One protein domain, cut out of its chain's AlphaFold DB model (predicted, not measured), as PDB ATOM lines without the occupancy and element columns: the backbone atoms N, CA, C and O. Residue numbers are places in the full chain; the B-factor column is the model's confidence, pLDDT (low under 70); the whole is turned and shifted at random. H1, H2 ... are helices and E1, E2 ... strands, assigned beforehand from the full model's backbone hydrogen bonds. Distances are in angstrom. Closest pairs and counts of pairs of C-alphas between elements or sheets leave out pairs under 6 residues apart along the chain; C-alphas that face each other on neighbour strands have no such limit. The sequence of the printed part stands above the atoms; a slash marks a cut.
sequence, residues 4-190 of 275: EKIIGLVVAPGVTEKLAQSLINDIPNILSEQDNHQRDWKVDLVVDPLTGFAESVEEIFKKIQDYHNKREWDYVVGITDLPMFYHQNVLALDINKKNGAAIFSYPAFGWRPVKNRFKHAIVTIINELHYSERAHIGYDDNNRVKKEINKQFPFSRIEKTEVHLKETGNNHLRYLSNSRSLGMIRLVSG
ATOM      1  N   GLU A   4      49.651   7.037 -34.035       90.81
ATOM      2  CA  GLU A   4      48.971   8.334 -33.969       90.81
ATOM      3  C   GLU A   4      48.677   8.822 -35.391       90.81
ATOM      4  O   GLU A   4      49.554   8.764 -36.253       90.81
ATOM      5  N   LYS A   5      47.445   9.279 -35.633       94.25
ATOM      6  CA  LYS A   5      46.999   9.845 -36.911       94.25
ATOM      7  C   LYS A   5      46.474  11.261 -36.725       94.25
ATOM      8  O   LYS A   5      45.594  11.495 -35.892       94.25
ATOM      9  N   ILE A   6      46.965  12.198 -37.530       96.44
ATOM     10  CA  ILE A   6      46.593  13.613 -37.466       96.44
ATOM     11  C   ILE A   6      45.710  13.981 -38.659       96.44
ATOM     12  O   ILE A   6      46.095  13.866 -39.823       96.44
ATOM     13  N   ILE A   7      44.514  14.474 -38.350       97.44
ATOM     14  CA  ILE A   7      43.548  15.009 -39.305       97.44
ATOM     15  C   ILE A   7      43.628  16.533 -39.260       97.44
ATOM     16  O   ILE A   7      43.226  17.167 -38.283       97.44
ATOM     17  N   GLY A   8      44.089  17.131 -40.347       97.56
ATOM     18  CA  GLY A   8      44.033  18.566 -40.548       97.56
ATOM     19  C   GLY A   8      42.647  19.033 -40.964       97.56
ATOM     20  O   GLY A   8      42.155  18.643 -42.025       97.56
ATOM     21  N   LEU A   9      42.030  19.912 -40.178       97.31
ATOM     22  CA  LEU A   9      40.830  20.642 -40.581       97.31
ATOM     23  C   LEU A   9      41.214  22.070 -40.963       97.31
ATOM     24  O   LEU A   9      41.632  22.845 -40.108       97.31
ATOM     25  N   VAL A  10      41.038  22.437 -42.233       95.94
ATOM     26  CA  VAL A  10      41.243  23.815 -42.708       95.94
ATOM     27  C   VAL A  10      39.884  24.437 -42.977       95.94
ATOM     28  O   VAL A  10      39.166  23.994 -43.872       95.94
ATOM     29  N   VAL A  11      39.490  25.443 -42.205       94.88
ATOM     30  CA  VAL A  11      38.118  25.965 -42.249       94.88
ATOM     31  C   VAL A  11      38.065  27.469 -42.428       94.88
ATOM     32  O   VAL A  11      38.881  28.194 -41.865       94.88
ATOM     33  N   ALA A  12      37.043  27.930 -43.150       90.94
ATOM     34  CA  ALA A  12      36.709  29.346 -43.204       90.94
ATOM     35  C   ALA A  12      36.320  29.882 -41.801       90.94
ATOM     36  O   ALA A  12      35.802  29.121 -40.967       90.94
ATOM     37  N   PRO A  13      36.562  31.170 -41.507       90.31
ATOM     38  CA  PRO A  13      36.178  31.796 -40.245       90.31
ATOM     39  C   PRO A  13      34.653  31.835 -40.066       90.31
ATOM     40  O   PRO A  13      33.878  31.746 -41.015       90.31
ATOM     41  N   GLY A  14      34.192  31.990 -38.823       89.62
ATOM     42  CA  GLY A  14      32.766  32.168 -38.537       89.62
ATOM     43  C   GLY A  14      32.015  30.854 -38.301       89.62
ATOM     44  O   GLY A  14      32.191  30.218 -37.261       89.62
ATOM     45  N   VAL A  15      31.086  30.472 -39.187       89.81
ATOM     46  CA  VAL A  15      30.189  29.326 -38.915       89.81
ATOM     47  C   VAL A  15      30.913  27.980 -39.001       89.81
ATOM     48  O   VAL A  15      30.663  27.089 -38.190       89.81
ATOM     49  N   THR A  16      31.827  27.847 -39.958       92.38
ATOM     50  CA  THR A  16      32.633  26.646 -40.203       92.38
ATOM     51  C   THR A  16      33.703  26.461 -39.134       92.38
ATOM     52  O   THR A  16      33.917  25.339 -38.686       92.38
ATOM     53  N   GLU A  17      34.285  27.552 -38.635       94.94
ATOM     54  CA  GLU A  17      35.155  27.554 -37.456       94.94
ATOM     55  C   GLU A  17      34.430  27.020 -36.214       94.94
ATOM     56  O   GLU A  17      34.884  26.056 -35.597       94.94
ATOM     57  N   LYS A  18      33.260  27.581 -35.877       93.50
ATOM     58  CA  LYS A  18      32.455  27.118 -34.731       93.50
ATOM     59  C   LYS A  18      32.043  25.656 -34.876       93.50
ATOM     60  O   LYS A  18      32.038  24.907 -33.897       93.50
ATOM     61  N   LEU A  19      31.691  25.242 -36.096       93.94
ATOM     62  CA  LEU A  19      31.409  23.847 -36.406       93.94
ATOM     63  C   LEU A  19      32.629  22.975 -36.098       93.94
ATOM     64  O   LEU A  19      32.491  22.019 -35.339       93.94
ATOM     65  N   ALA A  20      33.796  23.302 -36.653       95.56
ATOM     66  CA  ALA A  20      35.010  22.509 -36.502       95.56
ATOM     67  C   ALA A  20      35.468  22.430 -35.044       95.56
ATOM     68  O   ALA A  20      35.695  21.330 -34.551       95.56
ATOM     69  N   GLN A  21      35.476  23.552 -34.317       96.31
ATOM     70  CA  GLN A  21      35.753  23.585 -32.875       96.31
ATOM     71  C   GLN A  21      34.840  22.629 -32.102       96.31
ATOM     72  O   GLN A  21      35.293  21.881 -31.240       96.31
ATOM     73  N   SER A  22      33.551  22.588 -32.453       95.25
ATOM     74  CA  SER A  22      32.587  21.690 -31.812       95.25
ATOM     75  C   SER A  22      32.760  20.207 -32.169       95.25
ATOM     76  O   SER A  22      32.067  19.374 -31.579       95.25
ATOM     77  N   LEU A  23      33.611  19.889 -33.151       95.62
ATOM     78  CA  LEU A  23      33.881  18.545 -33.664       95.62
ATOM     79  C   LEU A  23      35.309  18.048 -33.373       95.62
ATOM     80  O   LEU A  23      35.565  16.868 -33.608       95.62
ATOM     81  N   ILE A  24      36.200  18.900 -32.840       95.88
ATOM     82  CA  ILE A  24      37.610  18.575 -32.544       95.88
ATOM     83  C   ILE A  24      37.749  17.292 -31.719       95.88
ATOM     84  O   ILE A  24      38.622  16.490 -32.012       95.88
ATOM     85  N   ASN A  25      36.874  17.085 -30.729       95.00
ATOM     86  CA  ASN A  25      36.896  15.884 -29.887       95.00
ATOM     87  C   ASN A  25      35.963  14.783 -30.416       95.00
ATOM     88  O   ASN A  25      36.261  13.600 -30.290       95.00
ATOM     89  N   ASP A  26      34.837  15.161 -31.029       95.81
ATOM     90  CA  ASP A  26      33.834  14.207 -31.516       95.81
ATOM     91  C   ASP A  26      34.404  13.287 -32.611       95.81
ATOM     92  O   ASP A  26      34.109  12.095 -32.619       95.81
ATOM     93  N   ILE A  27      35.179  13.837 -33.557       96.06
ATOM     94  CA  ILE A  27      35.707  13.078 -34.702       96.06
ATOM     95  C   ILE A  27      36.738  12.032 -34.242       96.06
ATOM     96  O   ILE A  27      36.510  10.855 -34.532       96.06
ATOM     97  N   PRO A  28      37.809  12.400 -33.507       95.44
ATOM     98  CA  PRO A  28      38.740  11.438 -32.934       95.44
ATOM     99  C   PRO A  28      38.081  10.335 -32.126       95.44
ATOM    100  O   PRO A  28      38.348   9.168 -32.380       95.44
ATOM    101  N   ASN A  29      37.177  10.687 -31.208       94.69
ATOM    102  CA  ASN A  29      36.543   9.705 -30.331       94.69
ATOM    103  C   ASN A  29      35.784   8.646 -31.138       94.69
ATOM    104  O   ASN A  29      35.946   7.456 -30.894       94.69
ATOM    105  N   ILE A  30      35.023   9.065 -32.156       95.19
ATOM    106  CA  ILE A  30      34.290   8.134 -33.025       95.19
ATOM    107  C   ILE A  30      35.250   7.227 -33.806       95.19
ATOM    108  O   ILE A  30      34.994   6.030 -33.923       95.19
ATOM    109  N   LEU A  31      36.332   7.780 -34.359       94.75
ATOM    110  CA  LEU A  31      37.301   7.011 -35.145       94.75
ATOM    111  C   LEU A  31      38.078   6.015 -34.272       94.75
ATOM    112  O   LEU A  31      38.259   4.864 -34.666       94.75
ATOM    113  N   SER A  32      38.482   6.430 -33.070       92.69
ATOM    114  CA  SER A  32      39.139   5.570 -32.084       92.69
ATOM    115  C   SER A  32      38.219   4.438 -31.622       92.69
ATOM    116  O   SER A  32      38.644   3.284 -31.576       92.69
ATOM    117  N   GLU A  33      36.945   4.725 -31.339       91.25
ATOM    118  CA  GLU A  33      35.954   3.712 -30.952       91.25
ATOM    119  C   GLU A  33      35.720   2.670 -32.057       91.25
ATOM    120  O   GLU A  33      35.677   1.472 -31.774       91.25
ATOM    121  N   GLN A  34      35.610   3.102 -33.318       90.75
ATOM    122  CA  GLN A  34      35.371   2.216 -34.467       90.75
ATOM    123  C   GLN A  34      36.500   1.210 -34.712       90.75
ATOM    124  O   GLN A  34      36.256   0.140 -35.268       90.75
ATOM    125  N   ASP A  35      37.714   1.539 -34.278       86.44
ATOM    126  CA  ASP A  35      38.900   0.701 -34.427       86.44
ATOM    127  C   ASP A  35      39.338   0.041 -33.109       86.44
ATOM    128  O   ASP A  35      40.489  -0.366 -32.954       86.44
ATOM    129  N   ASN A  36      38.433  -0.062 -32.127       84.25
ATOM    130  CA  ASN A  36      38.709  -0.640 -30.808       84.25
ATOM    131  C   ASN A  36      39.941  -0.022 -30.113       84.25
ATOM    132  O   ASN A  36      40.706  -0.731 -29.459       84.25
ATOM    133  N   HIS A  37      40.138   1.292 -30.252       82.94
ATOM    134  CA  HIS A  37      41.239   2.057 -29.654       82.94
ATOM    135  C   HIS A  37      42.643   1.555 -30.036       82.94
ATOM    136  O   HIS A  37      43.611   1.791 -29.314       82.94
ATOM    137  N   GLN A  38      42.790   0.875 -31.178       83.56
ATOM    138  CA  GLN A  38      44.112   0.469 -31.669       83.56
ATOM    139  C   GLN A  38      44.972   1.673 -32.084       83.56
ATOM    140  O   GLN A  38      46.200   1.569 -32.141       83.56
ATOM    141  N   ARG A  39      44.336   2.814 -32.374       86.69
ATOM    142  CA  ARG A  39      44.961   4.038 -32.878       86.69
ATOM    143  C   ARG A  39      44.449   5.268 -32.157       86.69
ATOM    144  O   ARG A  39      43.291   5.303 -31.746       86.69
ATOM    145  N   ASP A  40      45.335   6.250 -32.032       90.88
ATOM    146  CA  ASP A  40      44.995   7.561 -31.489       90.88
ATOM    147  C   ASP A  40      44.797   8.538 -32.645       90.88
ATOM    148  O   ASP A  40      45.653   8.659 -33.522       90.88
ATOM    149  N   TRP A  41      43.654   9.208 -32.665       95.12
ATOM    150  CA  TRP A  41      43.318  10.181 -33.693       95.12
ATOM    151  C   TRP A  41      43.379  11.575 -33.084       95.12
ATOM    152  O   TRP A  41      42.893  11.807 -31.981       95.12
ATOM    153  N   LYS A  42      43.939  12.535 -33.813       95.94
ATOM    154  CA  LYS A  42      43.974  13.939 -33.399       95.94
ATOM    155  C   LYS A  42      43.469  14.829 -34.512       95.94
ATOM    156  O   LYS A  42      43.660  14.540 -35.689       95.94
ATOM    157  N   VAL A  43      42.823  15.922 -34.129       97.38
ATOM    158  CA  VAL A  43      42.416  16.974 -35.058       97.38
ATOM    159  C   VAL A  43      43.288  18.199 -34.819       97.38
ATOM    160  O   VAL A  43      43.295  18.740 -33.715       97.38
ATOM    161  N   ASP A  44      43.986  18.648 -35.861       97.38
ATOM    162  CA  ASP A  44      44.678  19.938 -35.891       97.38
ATOM    163  C   ASP A  44      43.838  20.927 -36.713       97.38
ATOM    164  O   ASP A  44      43.547  20.693 -37.888       97.38
ATOM    165  N   LEU A  45      43.385  22.011 -36.079       97.12
ATOM    166  CA  LEU A  45      42.472  22.985 -36.676       97.12
ATOM    167  C   LEU A  45      43.233  24.229 -37.139       97.12
ATOM    168  O   LEU A  45      43.869  24.921 -36.345       97.12
ATOM    169  N   VAL A  46      43.058  24.582 -38.409       96.44
ATOM    170  CA  VAL A  46      43.531  25.834 -38.996       96.44
ATOM    171  C   VAL A  46      42.335  26.639 -39.489       96.44
ATOM    172  O   VAL A  46      41.566  26.181 -40.333       96.44
ATOM    173  N   VAL A  47      42.195  27.862 -38.978       95.06
ATOM    174  CA  VAL A  47      41.230  28.832 -39.499       95.06
ATOM    175  C   VAL A  47      41.928  29.664 -40.559       95.06
ATOM    176  O   VAL A  47      42.879  30.390 -40.270       95.06
ATOM    177  N   ASP A  48      41.456  29.550 -41.791       90.56
ATOM    178  CA  ASP A  48      41.951  30.323 -42.913       90.56
ATOM    179  C   ASP A  48      40.758  30.773 -43.759       90.56
ATOM    180  O   ASP A  48      39.900  29.944 -44.050       90.56
ATOM    181  N   PRO A  49      40.677  32.051 -44.173       75.81
ATOM    182  CA  PRO A  49      39.551  32.558 -44.940       75.81
ATOM    183  C   PRO A  49      39.148  31.690 -46.126       75.81
ATOM    184  O   PRO A  49      37.967  31.657 -46.431       75.81
ATOM    185  N   LEU A  50      40.069  31.000 -46.811       73.50
ATOM    186  CA  LEU A  50      39.814  30.279 -48.073       73.50
ATOM    187  C   LEU A  50      39.122  31.137 -49.174       73.50
ATOM    188  O   LEU A  50      39.004  30.697 -50.311       73.50
ATOM    189  N   THR A  51      38.730  32.384 -48.874       58.97
ATOM    190  CA  THR A  51      37.941  33.321 -49.683       58.97
ATOM    191  C   THR A  51      38.767  34.049 -50.727       58.97
ATOM    192  O   THR A  51      38.236  34.416 -51.769       58.97
ATOM    193  N   GLY A  52      40.080  34.179 -50.518       53.62
ATOM    194  CA  GLY A  52      41.013  34.627 -51.561       53.62
ATOM    195  C   GLY A  52      41.093  33.674 -52.763       53.62
ATOM    196  O   GLY A  52      41.751  34.007 -53.740       53.62
ATOM    197  N   PHE A  53      40.417  32.523 -52.672       52.72
ATOM    198  CA  PHE A  53      40.355  31.451 -53.662       52.72
ATOM    199  C   PHE A  53      38.914  31.141 -54.092       52.72
ATOM    200  O   PHE A  53      38.634  30.091 -54.665       52.72
ATOM    201  N   ALA A  54      37.978  32.059 -53.810       48.66
ATOM    202  CA  ALA A  54      36.547  31.951 -54.115       48.66
ATOM    203  C   ALA A  54      36.221  31.727 -55.605       48.66
ATOM    204  O   ALA A  54      35.059  31.540 -55.970       48.66
ATOM    205  N   GLU A  55      37.228  31.785 -56.470       55.44
ATOM    206  CA  GLU A  55      37.096  31.742 -57.919       55.44
ATOM    207  C   GLU A  55      37.323  30.330 -58.486       55.44
ATOM    208  O   GLU A  55      36.830  30.020 -59.570       55.44
ATOM    209  N   SER A  56      37.995  29.431 -57.752       69.12
ATOM    210  CA  SER A  56      38.254  28.067 -58.224       69.12
ATOM    211  C   SER A  56      38.432  27.078 -57.060       69.12
ATOM    212  O   SER A  56      39.166  27.324 -56.103       69.12
ATOM    213  N   VAL A  57      37.760  25.924 -57.128       75.19
ATOM    214  CA  VAL A  57      37.929  24.825 -56.148       75.19
ATOM    215  C   VAL A  57      39.393  24.360 -56.126       75.19
ATOM    216  O   VAL A  57      39.931  23.928 -55.108       75.19
ATOM    217  N   GLU A  58      40.045  24.505 -57.272       77.06
ATOM    218  CA  GLU A  58      41.433  24.210 -57.577       77.06
ATOM    219  C   GLU A  58      42.412  24.988 -56.680       77.06
ATOM    220  O   GLU A  58      43.344  24.417 -56.109       77.06
ATOM    221  N   GLU A  59      42.188  26.287 -56.507       78.38
ATOM    222  CA  GLU A  59      43.016  27.127 -55.648       78.38
ATOM    223  C   GLU A  59      42.859  26.783 -54.158       78.38
ATOM    224  O   GLU A  59      43.848  26.769 -53.414       78.38
ATOM    225  N   ILE A  60      41.641  26.426 -53.732       85.06
ATOM    226  CA  ILE A  60      41.389  25.931 -52.373       85.06
ATOM    227  C   ILE A  60      42.185  24.639 -52.143       85.06
ATOM    228  O   ILE A  60      42.841  24.504 -51.108       85.06
ATOM    229  N   PHE A  61      42.213  23.722 -53.122       87.38
ATOM    230  CA  PHE A  61      43.007  22.491 -53.045       87.38
ATOM    231  C   PHE A  61      44.495  22.757 -52.874       87.38
ATOM    232  O   PHE A  61      45.127  22.153 -52.008       87.38
ATOM    233  N   LYS A  62      45.053  23.672 -53.672       84.88
ATOM    234  CA  LYS A  62      46.466  24.044 -53.562       84.88
ATOM    235  C   LYS A  62      46.795  24.517 -52.147       84.88
ATOM    236  O   LYS A  62      47.774  24.069 -51.558       84.88
ATOM    237  N   LYS A  63      45.934  25.353 -51.568       87.56
ATOM    238  CA  LYS A  63      46.145  25.883 -50.224       87.56
ATOM    239  C   LYS A  63      46.045  24.829 -49.127       87.56
ATOM    240  O   LYS A  63      46.904  24.793 -48.248       87.56
ATOM    241  N   ILE A  64      45.024  23.971 -49.150       90.31
ATOM    242  CA  ILE A  64      44.920  22.913 -48.133       90.31
ATOM    243  C   ILE A  64      46.062  21.901 -48.267       90.31
ATOM    244  O   ILE A  64      46.545  21.396 -47.257       90.31
ATOM    245  N   GLN A  65      46.558  21.672 -49.489       87.75
ATOM    246  CA  GLN A  65      47.720  20.823 -49.718       87.75
ATOM    247  C   GLN A  65      48.998  21.427 -49.130       87.75
ATOM    248  O   GLN A  65      49.810  20.703 -48.556       87.75
ATOM    249  N   ASP A  66      49.170  22.746 -49.232       89.75
ATOM    250  CA  ASP A  66      50.301  23.433 -48.610       89.75
ATOM    251  C   ASP A  66      50.282  23.269 -47.084       89.75
ATOM    252  O   ASP A  66      51.337  23.065 -46.482       89.75
ATOM    253  N   TYR A  67      49.105  23.319 -46.447       92.25
ATOM    254  CA  TYR A  67      48.979  23.037 -45.013       92.25
ATOM    255  C   TYR A  67      49.297  21.583 -44.678       92.25
ATOM    256  O   TYR A  67      50.108  21.346 -43.785       92.25
ATOM    257  N   HIS A  68      48.715  20.640 -45.423       92.69
ATOM    258  CA  HIS A  68      48.972  19.208 -45.274       92.69
ATOM    259  C   HIS A  68      50.468  18.893 -45.313       92.69
ATOM    260  O   HIS A  68      50.995  18.266 -44.401       92.69
ATOM    261  N   ASN A  69      51.173  19.395 -46.329       91.19
ATOM    262  CA  ASN A  69      52.599  19.134 -46.505       91.19
ATOM    263  C   ASN A  69      53.459  19.810 -45.428       91.19
ATOM    264  O   ASN A  69      54.436  19.225 -44.980       91.19
ATOM    265  N   LYS A  70      53.124  21.039 -45.012       93.31
ATOM    266  CA  LYS A  70      53.907  21.785 -44.007       93.31
ATOM    267  C   LYS A  70      53.757  21.240 -42.591       93.31
ATOM    268  O   LYS A  70      54.649  21.455 -41.779       93.31
ATOM    269  N   ARG A  71      52.610  20.636 -42.278       93.88
ATOM    270  CA  ARG A  71      52.281  20.129 -40.939       93.88
ATOM    271  C   ARG A  71      52.348  18.610 -40.831       93.88
ATOM    272  O   ARG A  71      52.059  18.090 -39.762       93.88
ATOM    273  N   GLU A  72      52.720  17.937 -41.921       92.44
ATOM    274  CA  GLU A  72      52.873  16.481 -41.994       92.44
ATOM    275  C   GLU A  72      51.620  15.738 -41.506       92.44
ATOM    276  O   GLU A  72      51.694  14.741 -40.794       92.44
ATOM    277  N   TRP A  73      50.445  16.258 -41.871       96.12
ATOM    278  CA  TRP A  73      49.174  15.617 -41.545       96.12
ATOM    279  C   TRP A  73      48.990  14.331 -42.355       96.12
ATOM    280  O   TRP A  73      49.404  14.272 -43.509       96.12
ATOM    281  N   ASP A  74      48.315  13.332 -41.781       94.94
ATOM    282  CA  ASP A  74      47.950  12.108 -42.508       94.94
ATOM    283  C   ASP A  74      46.771  12.352 -43.461       94.94
ATOM    284  O   ASP A  74      46.706  11.788 -44.550       94.94
ATOM    285  N   TYR A  75      45.822  13.199 -43.048       96.00
ATOM    286  CA  TYR A  75      44.634  13.541 -43.830       96.00
ATOM    287  C   TYR A  75      44.347  15.037 -43.740       96.00
ATOM    288  O   TYR A  75      44.518  15.646 -42.686       96.00
ATOM    289  N   VAL A  76      43.839  15.634 -44.823       96.56
ATOM    290  CA  VAL A  76      43.397  17.035 -44.825       96.56
ATOM    291  C   VAL A  76      41.974  17.182 -45.350       96.56
ATOM    292  O   VAL A  76      41.623  16.691 -46.424       96.56
ATOM    293  N   VAL A  77      41.159  17.903 -44.583       96.69
ATOM    294  CA  VAL A  77      39.779  18.236 -44.924       96.69
ATOM    295  C   VAL A  77      39.587  19.749 -44.854       96.69
ATOM    296  O   VAL A  77      39.652  20.363 -43.789       96.69
ATOM    297  N   GLY A  78      39.317  20.352 -46.006       95.00
ATOM    298  CA  GLY A  78      38.880  21.733 -46.141       95.00
ATOM    299  C   GLY A  78      37.372  21.876 -45.923       95.00
ATOM    300  O   GLY A  78      36.594  21.074 -46.439       95.00
ATOM    301  N   ILE A  79      36.927  22.913 -45.212       94.44
ATOM    302  CA  ILE A  79      35.509  23.291 -45.124       94.44
ATOM    303  C   ILE A  79      35.374  24.771 -45.472       94.44
ATOM    304  O   ILE A  79      35.763  25.641 -44.693       94.44
ATOM    305  N   THR A  80      34.794  25.054 -46.636       91.06
ATOM    306  CA  THR A  80      34.516  26.424 -47.079       91.06
ATOM    307  C   THR A  80      33.081  26.826 -46.749       91.06
ATOM    308  O   THR A  80      32.155  26.016 -46.837       91.06
ATOM    309  N   ASP A  81      32.890  28.087 -46.378       89.19
ATOM    310  CA  ASP A  81      31.593  28.755 -46.255       89.19
ATOM    311  C   ASP A  81      31.025  29.208 -47.614       89.19
ATOM    312  O   ASP A  81      29.870  29.633 -47.691       89.19
ATOM    313  N   LEU A  82      31.789  29.039 -48.698       86.81
ATOM    314  CA  LEU A  82      31.408  29.427 -50.048       86.81
ATOM    315  C   LEU A  82      30.621  28.335 -50.790       86.81
ATOM    316  O   LEU A  82      30.828  27.127 -50.589       86.81
ATOM    317  N   PRO A  83      29.718  28.740 -51.702       89.56
ATOM    318  CA  PRO A  83      29.042  27.811 -52.589       89.56
ATOM    319  C   PRO A  83      30.000  27.280 -53.661       89.56
ATOM    320  O   PRO A  83      30.596  28.048 -54.411       89.56
ATOM    321  N   MET A  84      30.092  25.956 -53.792       89.81
ATOM    322  CA  MET A  84      30.852  25.318 -54.868       89.81
ATOM    323  C   MET A  84      29.926  24.770 -55.957       89.81
ATOM    324  O   MET A  84      28.826  24.276 -55.687       89.81
ATOM    325  N   PHE A  85      30.389  24.817 -57.207       88.31
ATOM    326  CA  PHE A  85      29.632  24.356 -58.367       88.31
ATOM    327  C   PHE A  85      30.490  23.534 -59.315       88.31
ATOM    328  O   PHE A  85      31.651  23.844 -59.554       88.31
ATOM    329  N   TYR A  86      29.859  22.549 -59.947       88.19
ATOM    330  CA  TYR A  86      30.374  21.935 -61.163       88.19
ATOM    331  C   TYR A  86      29.277  21.968 -62.219       88.19
ATOM    332  O   TYR A  86      28.172  21.465 -62.003       88.19
ATOM    333  N   HIS A  87      29.566  22.599 -63.358       85.94
ATOM    334  CA  HIS A  87      28.554  22.933 -64.359       85.94
ATOM    335  C   HIS A  87      27.367  23.674 -63.718       85.94
ATOM    336  O   HIS A  87      27.517  24.764 -63.168       85.94
ATOM    337  N   GLN A  88      26.169  23.088 -63.766       86.38
ATOM    338  CA  GLN A  88      24.956  23.672 -63.205       86.38
ATOM    339  C   GLN A  88      24.610  23.125 -61.816       86.38
ATOM    340  O   GLN A  88      23.716  23.669 -61.168       86.38
ATOM    341  N   ASN A  89      25.343  22.132 -61.319       91.75
ATOM    342  CA  ASN A  89      24.978  21.408 -60.111       91.75
ATOM    343  C   ASN A  89      25.823  21.871 -58.921       91.75
ATOM    344  O   ASN A  89      26.985  22.254 -59.067       91.75
ATOM    345  N   VAL A  90      25.207  21.869 -57.740       93.31
ATOM    346  CA  VAL A  90      25.869  22.226 -56.480       93.31
ATOM    347  C   VAL A  90      26.841  21.118 -56.095       93.31
ATOM    348  O   VAL A  90      26.434  19.958 -56.025       93.31
ATOM    349  N   LEU A  91      28.095  21.482 -55.836       94.00
ATOM    350  CA  LEU A  91      29.155  20.589 -55.378       94.00
ATOM    351  C   LEU A  91      29.205  20.608 -53.853       94.00
ATOM    352  O   LEU A  91      29.451  21.644 -53.244       94.00
ATOM    353  N   ALA A  92      28.938  19.456 -53.242       95.12
ATOM    354  CA  ALA A  92      28.957  19.312 -51.793       95.12
ATOM    355  C   ALA A  92      30.335  18.899 -51.272       95.12
ATOM    356  O   ALA A  92      30.747  19.363 -50.209       95.12
ATOM    357  N   LEU A  93      31.018  18.030 -52.018       95.50
ATOM    358  CA  LEU A  93      32.313  17.471 -51.657       95.50
ATOM    359  C   LEU A  93      33.140  17.192 -52.915       95.50
ATOM    360  O   LEU A  93      32.620  16.645 -53.888       95.50
ATOM    361  N   ASP A  94      34.422  17.525 -52.860       94.50
ATOM    362  CA  ASP A  94      35.435  17.173 -53.852       94.50
ATOM    363  C   ASP A  94      36.592  16.446 -53.145       94.50
ATOM    364  O   ASP A  94      37.043  16.915 -52.100       94.50
ATOM    365  N   ILE A  95      37.038  15.303 -53.671       94.56
ATOM    366  CA  ILE A  95      38.163  14.518 -53.139       94.56
ATOM    367  C   ILE A  95      39.209  14.332 -54.235       94.56
ATOM    368  O   ILE A  95      38.908  13.768 -55.289       94.56
ATOM    369  N   ASN A  96      40.453  14.719 -53.971       92.81
ATOM    370  CA  ASN A  96      41.580  14.445 -54.854       92.81
ATOM    371  C   ASN A  96      42.014  12.973 -54.732       92.81
ATOM    372  O   ASN A  96      42.452  12.526 -53.669       92.81
ATOM    373  N   LYS A  97      41.943  12.207 -55.832       91.19
ATOM    374  CA  LYS A  97      42.249  10.765 -55.829       91.19
ATOM    375  C   LYS A  97      43.717  10.425 -55.603       91.19
ATOM    376  O   LYS A  97      44.016   9.277 -55.300       91.19
ATOM    377  N   LYS A  98      44.631  11.380 -55.770       88.19
ATOM    378  CA  LYS A  98      46.067  11.127 -55.614       88.19
ATOM    379  C   LYS A  98      46.522  11.167 -54.161       88.19
ATOM    380  O   LYS A  98      47.426  10.426 -53.801       88.19
ATOM    381  N   ASN A  99      45.963  12.073 -53.366       87.06
ATOM    382  CA  ASN A  99      46.475  12.381 -52.030       87.06
ATOM    383  C   ASN A  99      45.391  12.441 -50.948       87.06
ATOM    384  O   ASN A  99      45.694  12.778 -49.812       87.06
ATOM    385  N   GLY A 100      44.133  12.166 -51.294       90.44
ATOM    386  CA  GLY A 100      43.041  12.098 -50.329       90.44
ATOM    387  C   GLY A 100      42.582  13.447 -49.775       90.44
ATOM    388  O   GLY A 100      41.673  13.471 -48.951       90.44
ATOM    389  N   ALA A 101      43.146  14.572 -50.229       93.56
ATOM    390  CA  ALA A 101      42.675  15.887 -49.818       93.56
ATOM    391  C   ALA A 101      41.191  16.041 -50.183       93.56
ATOM    392  O   ALA A 101      40.798  15.773 -51.322       93.56
ATOM    393  N   ALA A 102      40.372  16.479 -49.227       95.06
ATOM    394  CA  ALA A 102      38.929  16.618 -49.398       95.06
ATOM    395  C   ALA A 102      38.469  18.046 -49.089       95.06
ATOM    396  O   ALA A 102      38.959  18.656 -48.146       95.06
ATOM    397  N   ILE A 103      37.507  18.580 -49.844       94.50
ATOM    398  CA  ILE A 103      36.914  19.905 -49.601       94.50
ATOM    399  C   ILE A 103      35.397  19.789 -49.540       94.50
ATOM    400  O   ILE A 103      34.765  19.329 -50.489       94.50
ATOM    401  N   PHE A 104      34.805  20.280 -48.455       95.06
ATOM    402  CA  PHE A 104      33.364  20.412 -48.283       95.06
ATOM    403  C   PHE A 104      32.885  21.844 -48.509       95.06
ATOM    404  O   PHE A 104      33.468  22.792 -47.987       95.06
ATOM    405  N   SER A 105      31.743  21.988 -49.187       93.44
ATOM    406  CA  SER A 105      30.982  23.240 -49.204       93.44
ATOM    407  C   SER A 105      29.968  23.203 -48.066       93.44
ATOM    408  O   SER A 105      28.974  22.476 -48.134       93.44
ATOM    409  N   TYR A 106      30.201  23.985 -47.011       94.25
ATOM    410  CA  TYR A 106      29.268  24.154 -45.896       94.25
ATOM    411  C   TYR A 106      27.829  24.448 -46.336       94.25
ATOM    412  O   TYR A 106      26.924  23.708 -45.924       94.25
ATOM    413  N   PRO A 107      27.572  25.449 -47.203       92.88
ATOM    414  CA  PRO A 107      26.203  25.780 -47.579       92.88
ATOM    415  C   PRO A 107      25.504  24.659 -48.361       92.88
ATOM    416  O   PRO A 107      24.280  24.548 -48.291       92.88
ATOM    417  N   ALA A 108      26.231  23.765 -49.046       94.00
ATOM    418  CA  ALA A 108      25.619  22.658 -49.786       94.00
ATOM    419  C   ALA A 108      24.851  21.682 -48.874       94.00
ATOM    420  O   ALA A 108      23.868  21.070 -49.303       94.00
ATOM    421  N   PHE A 109      25.228  21.570 -47.596       93.94
ATOM    422  CA  PHE A 109      24.518  20.724 -46.635       93.94
ATOM    423  C   PHE A 109      23.145  21.290 -46.253       93.94
ATOM    424  O   PHE A 109      22.303  20.529 -45.771       93.94
ATOM    425  N   GLY A 110      22.869  22.564 -46.543       91.81
ATOM    426  CA  GLY A 110      21.580  23.222 -46.333       91.81
ATOM    427  C   GLY A 110      21.263  23.546 -44.874       91.81
ATOM    428  O   GLY A 110      22.136  23.553 -44.011       91.81
ATOM    429  N   TRP A 111      19.985  23.798 -44.587       86.44
ATOM    430  CA  TRP A 111      19.491  24.190 -43.260       86.44
ATOM    431  C   TRP A 111      19.619  23.107 -42.166       86.44
ATOM    432  O   TRP A 111      19.757  21.918 -42.462       86.44
ATOM    433  N   ARG A 112      19.587  23.530 -40.891       79.81
ATOM    434  CA  ARG A 112      19.849  22.727 -39.671       79.81
ATOM    435  C   ARG A 112      19.019  21.422 -39.588       79.81
ATOM    436  O   ARG A 112      17.897  21.404 -40.078       79.81
ATOM    437  N   PRO A 113      19.530  20.346 -38.942       84.38
ATOM    438  CA  PRO A 113      20.769  20.263 -38.153       84.38
ATOM    439  C   PRO A 113      22.016  19.946 -38.999       84.38
ATOM    440  O   PRO A 113      22.153  18.859 -39.554       84.38
ATOM    441  N   VAL A 114      22.967  20.887 -39.072       88.94
ATOM    442  CA  VAL A 114      24.182  20.758 -39.904       88.94
ATOM    443  C   VAL A 114      25.312  20.015 -39.176       88.94
ATOM    444  O   VAL A 114      25.997  19.215 -39.807       88.94
ATOM    445  N   LYS A 115      25.457  20.200 -37.851       92.00
ATOM    446  CA  LYS A 115      26.567  19.636 -37.056       92.00
ATOM    447  C   LYS A 115      26.719  18.124 -37.229       92.00
ATOM    448  O   LYS A 115      27.773  17.655 -37.641       92.00
ATOM    449  N   ASN A 116      25.658  17.363 -36.954       92.88
ATOM    450  CA  ASN A 116      25.713  15.899 -37.025       92.88
ATOM    451  C   ASN A 116      25.975  15.402 -38.448       92.88
ATOM    452  O   ASN A 116      26.713  14.441 -38.636       92.88
ATOM    453  N   ARG A 117      25.424  16.088 -39.452       93.69
ATOM    454  CA  ARG A 117      25.629  15.730 -40.857       93.69
ATOM    455  C   ARG A 117      27.080  15.901 -41.283       93.69
ATOM    456  O   ARG A 117      27.628  15.006 -41.916       93.69
ATOM    457  N   PHE A 118      27.708  17.005 -40.883       94.56
ATOM    458  CA  PHE A 118      29.134  17.227 -41.107       94.56
ATOM    459  C   PHE A 118      30.002  16.242 -40.340       94.56
ATOM    460  O   PHE A 118      30.920  15.679 -40.920       94.56
ATOM    461  N   LYS A 119      29.674  15.969 -39.073       95.44
ATOM    462  CA  LYS A 119      30.363  14.951 -38.275       95.44
ATOM    463  C   LYS A 119      30.391  13.599 -38.990       95.44
ATOM    464  O   LYS A 119      31.460  13.039 -39.201       95.44
ATOM    465  N   HIS A 120      29.227  13.104 -39.415       95.25
ATOM    466  CA  HIS A 120      29.128  11.834 -40.136       95.25
ATOM    467  C   HIS A 120      29.827  11.875 -41.494       95.25
ATOM    468  O   HIS A 120      30.462  10.894 -41.867       95.25
ATOM    469  N   ALA A 121      29.732  12.991 -42.221       96.19
ATOM    470  CA  ALA A 121      30.412  13.151 -43.499       96.19
ATOM    471  C   ALA A 121      31.936  13.103 -43.336       96.19
ATOM    472  O   ALA A 121      32.576  12.307 -44.009       96.19
ATOM    473  N   ILE A 122      32.510  13.872 -42.406       96.62
ATOM    474  CA  ILE A 122      33.958  13.891 -42.162       96.62
ATOM    475  C   ILE A 122      34.446  12.508 -41.727       96.62
ATOM    476  O   ILE A 122      35.361  11.981 -42.346       96.62
ATOM    477  N   VAL A 123      33.794  11.873 -40.745       96.62
ATOM    478  CA  VAL A 123      34.153  10.512 -40.297       96.62
ATOM    479  C   VAL A 123      34.096   9.508 -41.453       96.62
ATOM    480  O   VAL A 123      34.988   8.680 -41.599       96.62
ATOM    481  N   THR A 124      33.075   9.603 -42.311       95.88
ATOM    482  CA  THR A 124      32.938   8.749 -43.502       95.88
ATOM    483  C   THR A 124      34.115   8.932 -44.457       95.88
ATOM    484  O   THR A 124      34.645   7.943 -44.955       95.88
ATOM    485  N   ILE A 125      34.527  10.179 -44.708       95.75
ATOM    486  CA  ILE A 125      35.660  10.474 -45.592       95.75
ATOM    487  C   ILE A 125      36.959   9.967 -44.993       95.75
ATOM    488  O   ILE A 125      37.674   9.251 -45.679       95.75
ATOM    489  N   ILE A 126      37.237  10.250 -43.721       95.81
ATOM    490  CA  ILE A 126      38.466   9.776 -43.076       95.81
ATOM    491  C   ILE A 126      38.545   8.245 -43.094       95.81
ATOM    492  O   ILE A 126      39.582   7.698 -43.460       95.81
ATOM    493  N   ASN A 127      37.445   7.547 -42.801       94.75
ATOM    494  CA  ASN A 127      37.405   6.088 -42.879       94.75
ATOM    495  C   ASN A 127      37.659   5.552 -44.291       94.75
ATOM    496  O   ASN A 127      38.377   4.566 -44.436       94.75
ATOM    497  N   GLU A 128      37.079   6.172 -45.323       94.31
ATOM    498  CA  GLU A 128      37.314   5.749 -46.707       94.31
ATOM    499  C   GLU A 128      38.759   6.007 -47.129       94.31
ATOM    500  O   GLU A 128      39.403   5.103 -47.653       94.31
ATOM    501  N   LEU A 129      39.283   7.211 -46.871       92.88
ATOM    502  CA  LEU A 129      40.662   7.569 -47.202       92.88
ATOM    503  C   LEU A 129      41.636   6.582 -46.567       92.88
ATOM    504  O   LEU A 129      42.495   6.022 -47.245       92.88
ATOM    505  N   HIS A 130      41.426   6.309 -45.283       91.94
ATOM    506  CA  HIS A 130      42.243   5.391 -44.522       91.94
ATOM    507  C   HIS A 130      42.144   3.939 -45.027       91.94
ATOM    508  O   HIS A 130      43.153   3.243 -45.165       91.94
ATOM    509  N   TYR A 131      40.930   3.461 -45.322       91.00
ATOM    510  CA  TYR A 131      40.710   2.115 -45.852       91.00
ATOM    511  C   TYR A 131      41.362   1.928 -47.227       91.00
ATOM    512  O   TYR A 131      42.077   0.947 -47.442       91.00
ATOM    513  N   SER A 132      41.142   2.872 -48.143       90.31
ATOM    514  CA  SER A 132      41.674   2.811 -49.503       90.31
ATOM    515  C   SER A 132      43.194   2.923 -49.549       90.31
ATOM    516  O   SER A 132      43.818   2.220 -50.340       90.31
ATOM    517  N   GLU A 133      43.793   3.743 -48.680       87.44
ATOM    518  CA  GLU A 133      45.247   3.864 -48.554       87.44
ATOM    519  C   GLU A 133      45.886   2.529 -48.145       87.44
ATOM    520  O   GLU A 133      46.818   2.066 -48.801       87.44
ATOM    521  N   ARG A 134      45.333   1.850 -47.128       87.19
ATOM    522  CA  ARG A 134      45.831   0.539 -46.674       87.19
ATOM    523  C   ARG A 134      45.607  -0.587 -47.676       87.19
ATOM    524  O   ARG A 134      46.417  -1.505 -47.758       87.19
ATOM    525  N   ALA A 135      44.487  -0.556 -48.390       88.75
ATOM    526  CA  ALA A 135      44.144  -1.580 -49.371       88.75
ATOM    527  C   ALA A 135      44.742  -1.308 -50.764       88.75
ATOM    528  O   ALA A 135      44.590  -2.148 -51.649       88.75
ATOM    529  N   HIS A 136      45.413  -0.165 -50.966       83.69
ATOM    530  CA  HIS A 136      45.932   0.294 -52.260       83.69
ATOM    531  C   HIS A 136      44.878   0.268 -53.387       83.69
ATOM    532  O   HIS A 136      45.170  -0.100 -54.525       83.69
ATOM    533  N   ILE A 137      43.642   0.662 -53.065       87.06
ATOM    534  CA  ILE A 137      42.517   0.755 -54.011       87.06
ATOM    535  C   ILE A 137      42.124   2.214 -54.257       87.06
ATOM    536  O   ILE A 137      42.500   3.109 -53.500       87.06
ATOM    537  N   GLY A 138      41.331   2.465 -55.302       85.12
ATOM    538  CA  GLY A 138      40.747   3.783 -55.526       85.12
ATOM    539  C   GLY A 138      39.791   4.182 -54.398       85.12
ATOM    540  O   GLY A 138      39.121   3.341 -53.790       85.12
ATOM    541  N   TYR A 139      39.716   5.482 -54.112       86.94
ATOM    542  CA  TYR A 139      38.731   5.999 -53.165       86.94
ATOM    543  C   TYR A 139      37.308   5.787 -53.686       86.94
ATOM    544  O   TYR A 139      36.998   6.087 -54.839       86.94
ATOM    545  N   ASP A 140      36.428   5.305 -52.814       88.44
ATOM    546  CA  ASP A 140      34.997   5.131 -53.046       88.44
ATOM    547  C   ASP A 140      34.631   4.288 -54.283       88.44
ATOM    548  O   ASP A 140      33.531   4.429 -54.823       88.44
ATOM    549  N   ASP A 141      35.491   3.377 -54.748       84.25
ATOM    550  CA  ASP A 141      35.177   2.492 -55.887       84.25
ATOM    551  C   ASP A 141      33.910   1.647 -55.623       84.25
ATOM    552  O   ASP A 141      33.122   1.357 -56.524       84.25
ATOM    553  N   ASN A 142      33.641   1.342 -54.352       87.00
ATOM    554  CA  ASN A 142      32.468   0.599 -53.877       87.00
ATOM    555  C   ASN A 142      31.214   1.470 -53.603       87.00
ATOM    556  O   ASN A 142      30.190   0.939 -53.170       87.00
ATOM    557  N   ASN A 143      31.264   2.786 -53.849       90.88
ATOM    558  CA  ASN A 143      30.191   3.760 -53.579       90.88
ATOM    559  C   ASN A 143      29.741   3.873 -52.102       90.88
ATOM    560  O   ASN A 143      28.619   4.332 -51.839       90.88
ATOM    561  N   ARG A 144      30.565   3.469 -51.125       89.81
ATOM    562  CA  ARG A 144      30.273   3.643 -49.692       89.81
ATOM    563  C   ARG A 144      30.158   5.111 -49.305       89.81
ATOM    564  O   ARG A 144      29.151   5.483 -48.703       89.81
ATOM    565  N   VAL A 145      31.106   5.955 -49.709       91.19
ATOM    566  CA  VAL A 145      31.055   7.400 -49.451       91.19
ATOM    567  C   VAL A 145      29.816   7.989 -50.095       91.19
ATOM    568  O   VAL A 145      29.046   8.656 -49.410       91.19
ATOM    569  N   LYS A 146      29.544   7.687 -51.373       93.81
ATOM    570  CA  LYS A 146      28.315   8.157 -52.037       93.81
ATOM    571  C   LYS A 146      27.069   7.801 -51.219       93.81
ATOM    572  O   LYS A 146      26.205   8.655 -51.027       93.81
ATOM    573  N   LYS A 147      26.962   6.561 -50.732       93.56
ATOM    574  CA  LYS A 147      25.808   6.088 -49.955       93.56
ATOM    575  C   LYS A 147      25.677   6.814 -48.613       93.56
ATOM    576  O   LYS A 147      24.582   7.272 -48.288       93.56
ATOM    577  N   GLU A 148      26.762   6.929 -47.854       92.94
ATOM    578  CA  GLU A 148      26.758   7.538 -46.518       92.94
ATOM    579  C   GLU A 148      26.615   9.064 -46.565       92.94
ATOM    580  O   GLU A 148      25.856   9.634 -45.776       92.94
ATOM    581  N   ILE A 149      27.239   9.720 -47.547       92.19
ATOM    582  CA  ILE A 149      27.032  11.143 -47.826       92.19
ATOM    583  C   ILE A 149      25.582  11.377 -48.226       92.19
ATOM    584  O   ILE A 149      24.953  12.253 -47.654       92.19
ATOM    585  N   ASN A 150      24.991  10.570 -49.111       93.69
ATOM    586  CA  ASN A 150      23.600  10.755 -49.537       93.69
ATOM    587  C   ASN A 150      22.590  10.715 -48.366       93.69
ATOM    588  O   ASN A 150      21.595  11.436 -48.400       93.69
ATOM    589  N   LYS A 151      22.862   9.961 -47.287       92.75
ATOM    590  CA  LYS A 151      22.033   9.980 -46.060       92.75
ATOM    591  C   LYS A 151      22.015  11.348 -45.368       92.75
ATOM    592  O   LYS A 151      21.050  11.677 -44.686       92.75
ATOM    593  N   GLN A 152      23.046  12.165 -45.576       92.19
ATOM    594  CA  GLN A 152      23.138  13.523 -45.039       92.19
ATOM    595  C   GLN A 152      22.330  14.542 -45.867       92.19
ATOM    596  O   GLN A 152      22.228  15.712 -45.501       92.19
ATOM    597  N   PHE A 153      21.704  14.133 -46.973       91.00
ATOM    598  CA  PHE A 153      20.984  15.030 -47.878       91.00
ATOM    599  C   PHE A 153      19.504  14.626 -47.999       91.00
ATOM    600  O   PHE A 153      19.075  14.186 -49.059       91.00
ATOM    601  N   PRO A 154      18.668  14.798 -46.951       86.62
ATOM    602  CA  PRO A 154      17.236  14.504 -47.040       86.62
ATOM    603  C   PRO A 154      16.571  15.310 -48.160       86.62
ATOM    604  O   PRO A 154      16.884  16.490 -48.334       86.62
ATOM    605  N   PHE A 155      15.655  14.677 -48.899       84.69
ATOM    606  CA  PHE A 155      14.927  15.265 -50.039       84.69
ATOM    607  C   PHE A 155      15.820  15.747 -51.194       84.69
ATOM    608  O   PHE A 155      15.389  16.485 -52.076       84.69
ATOM    609  N   SER A 156      17.084  15.344 -51.201       85.94
ATOM    610  CA  SER A 156      18.030  15.590 -52.279       85.94
ATOM    611  C   SER A 156      18.784  14.291 -52.544       85.94
ATOM    612  O   SER A 156      18.810  13.394 -51.709       85.94
ATOM    613  N   ARG A 157      19.351  14.143 -53.737       89.75
ATOM    614  CA  ARG A 157      20.204  12.994 -54.050       89.75
ATOM    615  C   ARG A 157      21.575  13.497 -54.433       89.75
ATOM    616  O   ARG A 157      21.665  14.496 -55.147       89.75
ATOM    617  N   ILE A 158      22.600  12.801 -53.964       93.81
ATOM    618  CA  ILE A 158      23.985  13.054 -54.335       93.81
ATOM    619  C   ILE A 158      24.415  12.066 -55.419       93.81
ATOM    620  O   ILE A 158      24.280  10.846 -55.276       93.81
ATOM    621  N   GLU A 159      24.938  12.602 -56.511       94.06
ATOM    622  CA  GLU A 159      25.596  11.857 -57.573       94.06
ATOM    623  C   GLU A 159      27.106  11.984 -57.454       94.06
ATOM    624  O   GLU A 159      27.620  12.981 -56.958       94.06
ATOM    625  N   LYS A 160      27.802  10.935 -57.893       94.88
ATOM    626  CA  LYS A 160      29.257  10.883 -57.914       94.88
ATOM    627  C   LYS A 160      29.714  10.971 -59.360       94.88
ATOM    628  O   LYS A 160      29.214  10.219 -60.197       94.88
ATOM    629  N   THR A 161      30.679  11.834 -59.626       93.94
ATOM    630  CA  THR A 161      31.329  11.959 -60.930       93.94
ATOM    631  C   THR A 161      32.832  12.034 -60.731       93.94
ATOM    632  O   THR A 161      33.303  12.717 -59.825       93.94
ATOM    633  N   GLU A 162      33.581  11.339 -61.581       94.06
ATOM    634  CA  GLU A 162      35.033  11.475 -61.650       94.06
ATOM    635  C   GLU A 162      35.400  12.482 -62.738       94.06
ATOM    636  O   GLU A 162      34.865  12.438 -63.846       94.06
ATOM    637  N   VAL A 163      36.288  13.411 -62.406       91.88
ATOM    638  CA  VAL A 163      36.752  14.454 -63.322       91.88
ATOM    639  C   VAL A 163      38.262  14.592 -63.214       91.88
ATOM    640  O   VAL A 163      38.824  14.404 -62.141       91.88
ATOM    641  N   HIS A 164      38.927  14.939 -64.309       87.81
ATOM    642  CA  HIS A 164      40.348  15.267 -64.281       87.81
ATOM    643  C   HIS A 164      40.514  16.782 -64.134       87.81
ATOM    644  O   HIS A 164      40.015  17.530 -64.976       87.81
ATOM    645  N   LEU A 165      41.196  17.231 -63.079       82.25
ATOM    646  CA  LEU A 165      41.535  18.644 -62.886       82.25
ATOM    647  C   LEU A 165      42.938  18.880 -63.426       82.25
ATOM    648  O   LEU A 165      43.903  18.268 -62.965       82.25
ATOM    649  N   LYS A 166      43.058  19.793 -64.391       75.69
ATOM    650  CA  LYS A 166      44.352  20.118 -65.004       75.69
ATOM    651  C   LYS A 166      45.281  20.808 -64.008       75.69
ATOM    652  O   LYS A 166      46.487  20.608 -64.064       75.69
ATOM    653  N   GLU A 167      44.716  21.590 -63.096       70.06
ATOM    654  CA  GLU A 167      45.427  22.394 -62.108       70.06
ATOM    655  C   GLU A 167      46.093  21.531 -61.030       70.06
ATOM    656  O   GLU A 167      47.209  21.824 -60.607       70.06
ATOM    657  N   THR A 168      45.436  20.447 -60.604       72.56
ATOM    658  CA  THR A 168      46.028  19.468 -59.680       72.56
ATOM    659  C   THR A 168      46.802  18.375 -60.420       72.56
ATOM    660  O   THR A 168      47.632  17.693 -59.813       72.56
ATOM    661  N   GLY A 169      46.535  18.200 -61.719       80.88
ATOM    662  CA  GLY A 169      47.081  17.138 -62.562       80.88
ATOM    663  C   GLY A 169      46.532  15.750 -62.225       80.88
ATOM    664  O   GLY A 169      47.132  14.751 -62.619       80.88
ATOM    665  N   ASN A 170      45.431  15.670 -61.468       87.06
ATOM    666  CA  ASN A 170      44.908  14.419 -60.921       87.06
ATOM    667  C   ASN A 170      43.411  14.266 -61.180       87.06
ATOM    668  O   ASN A 170      42.696  15.214 -61.512       87.06
ATOM    669  N   ASN A 171      42.925  13.044 -60.973       91.94
ATOM    670  CA  ASN A 171      41.498  12.770 -60.962       91.94
ATOM    671  C   ASN A 171      40.890  13.128 -59.606       91.94
ATOM    672  O   ASN A 171      41.503  12.932 -58.558       91.94
ATOM    673  N   HIS A 172      39.663  13.620 -59.642       93.50
ATOM    674  CA  HIS A 172      38.891  14.055 -58.496       93.50
ATOM    675  C   HIS A 172      37.532  13.363 -58.483       93.50
ATOM    676  O   HIS A 172      36.891  13.221 -59.527       93.50
ATOM    677  N   LEU A 173      37.080  12.965 -57.298       94.75
ATOM    678  CA  LEU A 173      35.731  12.461 -57.063       94.75
ATOM    679  C   LEU A 173      34.861  13.597 -56.544       94.75
ATOM    680  O   LEU A 173      35.050  14.094 -55.435       94.75
ATOM    681  N   ARG A 174      33.886  13.990 -57.358       95.00
ATOM    682  CA  ARG A 174      32.948  15.068 -57.063       95.00
ATOM    683  C   ARG A 174      31.591  14.503 -56.681       95.00
ATOM    684  O   ARG A 174      31.018  13.694 -57.410       95.00
ATOM    685  N   TYR A 175      31.068  14.978 -55.558       96.19
ATOM    686  CA  TYR A 175      29.768  14.617 -55.009       96.19
ATOM    687  C   TYR A 175      28.819  15.803 -55.159       96.19
ATOM    688  O   TYR A 175      28.937  16.827 -54.480       96.19
ATOM    689  N   LEU A 176      27.889  15.669 -56.096       95.12
ATOM    690  CA  LEU A 176      27.067  16.748 -56.626       95.12
ATOM    691  C   LEU A 176      25.602  16.513 -56.302       95.12
ATOM    692  O   LEU A 176      25.140  15.376 -56.296       95.12
ATOM    693  N   SER A 177      24.831  17.579 -56.114       94.00
ATOM    694  CA  SER A 177      23.377  17.441 -56.147       94.00
ATOM    695  C   SER A 177      22.931  16.955 -57.527       94.00
ATOM    696  O   SER A 177      23.344  17.513 -58.542       94.00
ATOM    697  N   ASN A 178      22.070  15.938 -57.565       92.00
ATOM    698  CA  ASN A 178      21.479  15.424 -58.803       92.00
ATOM    699  C   ASN A 178      20.633  16.506 -59.502       92.00
ATOM    700  O   ASN A 178      20.691  16.702 -60.712       92.00
ATOM    701  N   SER A 179      19.863  17.265 -58.718       91.94
ATOM    702  CA  SER A 179      18.954  18.280 -59.246       91.94
ATOM    703  C   SER A 179      19.520  19.682 -59.069       91.94
ATOM    704  O   SER A 179      19.821  20.111 -57.952       91.94
ATOM    705  N   ARG A 180      19.572  20.437 -60.171       90.31
ATOM    706  CA  ARG A 180      19.955  21.853 -60.173       90.31
ATOM    707  C   ARG A 180      19.082  22.679 -59.227       90.31
ATOM    708  O   ARG A 180      19.618  23.444 -58.435       90.31
ATOM    709  N   SER A 181      17.759  22.552 -59.312       90.50
ATOM    710  CA  SER A 181      16.827  23.395 -58.552       90.50
ATOM    711  C   SER A 181      16.814  23.043 -57.068       90.50
ATOM    712  O   SER A 181      16.979  23.931 -56.235       90.50
ATOM    713  N   LEU A 182      16.690  21.757 -56.726       91.00
ATOM    714  CA  LEU A 182      16.688  21.311 -55.328       91.00
ATOM    715  C   LEU A 182      18.042  21.555 -54.661       91.00
ATOM    716  O   LEU A 182      18.089  22.001 -53.516       91.00
ATOM    717  N   GLY A 183      19.139  21.319 -55.390       91.94
ATOM    718  CA  GLY A 183      20.479  21.676 -54.942       91.94
ATOM    719  C   GLY A 183      20.594  23.169 -54.652       91.94
ATOM    720  O   GLY A 183      21.107  23.533 -53.601       91.94
ATOM    721  N   MET A 184      20.061  24.026 -55.528       91.94
ATOM    722  CA  MET A 184      20.093  25.480 -55.349       91.94
ATOM    723  C   MET A 184      19.266  25.947 -54.148       91.94
ATOM    724  O   MET A 184      19.774  26.707 -53.333       91.94
ATOM    725  N   ILE A 185      18.028  25.465 -53.997       92.00
ATOM    726  CA  ILE A 185      17.174  25.787 -52.839       92.00
ATOM    727  C   ILE A 185      17.887  25.394 -51.545       92.00
ATOM    728  O   ILE A 185      17.955  26.170 -50.592       92.00
ATOM    729  N   ARG A 186      18.467  24.189 -51.524       92.69
ATOM    730  CA  ARG A 186      19.223  23.704 -50.376       92.69
ATOM    731  C   ARG A 186      20.446  24.574 -50.106       92.69
ATOM    732  O   ARG A 186      20.651  24.952 -48.958       92.69
ATOM    733  N   LEU A 187      21.212  24.915 -51.134       93.44
ATOM    734  CA  LEU A 187      22.399  25.754 -51.023       93.44
ATOM    735  C   LEU A 187      22.059  27.137 -50.458       93.44
ATOM    736  O   LEU A 187      22.673  27.550 -49.482       93.44
ATOM    737  N   VAL A 188      21.054  27.815 -51.022       92.56
ATOM    738  CA  VAL A 188      20.574  29.121 -50.540       92.56
ATOM    739  C   VAL A 188      20.118  29.010 -49.094       92.56
ATOM    740  O   VAL A 188      20.578  29.784 -48.266       92.56
ATOM    741  N   SER A 189      19.345  27.975 -48.742       91.88
ATOM    742  CA  SER A 189      18.979  27.743 -47.341       91.88
ATOM    743  C   SER A 189      20.216  27.595 -46.440       91.88
ATOM    744  O   SER A 189      20.258  28.147 -45.346       91.88
ATOM    745  N   GLY A 190      21.257  26.895 -46.900       92.12
ATOM    746  CA  GLY A 190      22.510  26.743 -46.165       92.12
ATOM    747  C   GLY A 190      23.242  28.069 -45.977       92.12
ATOM    748  O   GLY A 190      23.666  28.356 -44.861       92.12
TER     749      GLY A 190
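AT A GLANCE: This is residues 4 to 190 of the 275 residues of the protein "5,10-methylene-tetrahydrofolate dehydrogenase" of Staphylococcus hominis (UniProt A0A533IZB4). A strongly twisted, branched sheet of eight strands runs through the middle, with helices over both faces: H3 covers one face, and H1, H2, H4, H6 and H7 are over the other. The longest helix, H5, packs on H2 and H6 and only grazes the sheet. The printed part has 187 residues with seven named helices and eight named strands, along the chain E1, H1, H2, E2, H3, E3, E4, E5, E6, H4, H5, H6, E7, E8 and H7, and its class is mixed, helices and strands; E1 and E2, E1 and E3, and E3 and E6 are parallel neighbours, while E4 and E5, E5 and E6, E5 and E8, and E7 and E8 are antiparallel neighbours. It is compact, with a radius of gyration of the C-alphas of 15.1 A and spans of 45 by 36 by 34 A.

IN THESE COORDINATES: Find C-alpha 4 at (48.971, 8.334, -33.969), where E1, residues 4 to 11, begins its 22.3 A. The other strands are E2, 39 to 47, 25.9 A; E3, 75 to 80, 16.7 A; E4, 84 to 86; E5, 89 to 96, which bends by 70 degrees at residue 92; E6, 102 to 105; E7, 158 to 165, 20.3 A; and E8, 170 to 177, 22.3 A. The helices are H1, 15 to 21; H2, 26 to 34; H3, 57 to 71, 21.4 A; H4, 106 to 109; H5, 114 to 135, 31.4 A from C-alpha 114 at (24.182, 20.758, -39.904); H6, 144 to 151; and H7, 180 to 190, ending with C-alpha 190 at (22.510, 26.743, -46.165).

HOW THE PARTS SIT: Start at E1: parallel E2 lies on one side, N 7 to O 42 at 2.8 A, and parallel E3 on the other, N 10 to O 77 at 2.9 A. E1, H1, H2 and E2 form a strand-helix-strand unit, parallel neighbours with helices between, its crossover right-handed. E3 and E6 are parallel, N 104 to O 78 at 2.8 A. E4, E5 and E6 make a meander, antiparallel neighbours in turn; look for N 91 to O 84 at 2.9 A and N 103 to O 94 at 2.8 A. E8 lies on the other side of E5, N 95 to O 173 at 2.9 A, and forms a hairpin with E7, N 161 to O 174 at 2.9 A. H5 and H6, a helical hairpin, touch at Ala 121 and Ile 149, closest C-alphas 5.8 A, through residues 121 to 128 of H5 alone. H4 touches H7 at Pro 107 and Gly 190, closest C-alphas 4.1 A. Every O i to N i+4 pair is within hydrogen-bond range in H1, H2, H3, H5, H6 and H7; H4 is too short for one.

THE WHOLE: The C-alphas of Gln 38 and Ser 181, the two farthest apart, are 44.6 A apart. The printed part has no cut and no long link; pLDDT is under 70 at residues 51 to 56.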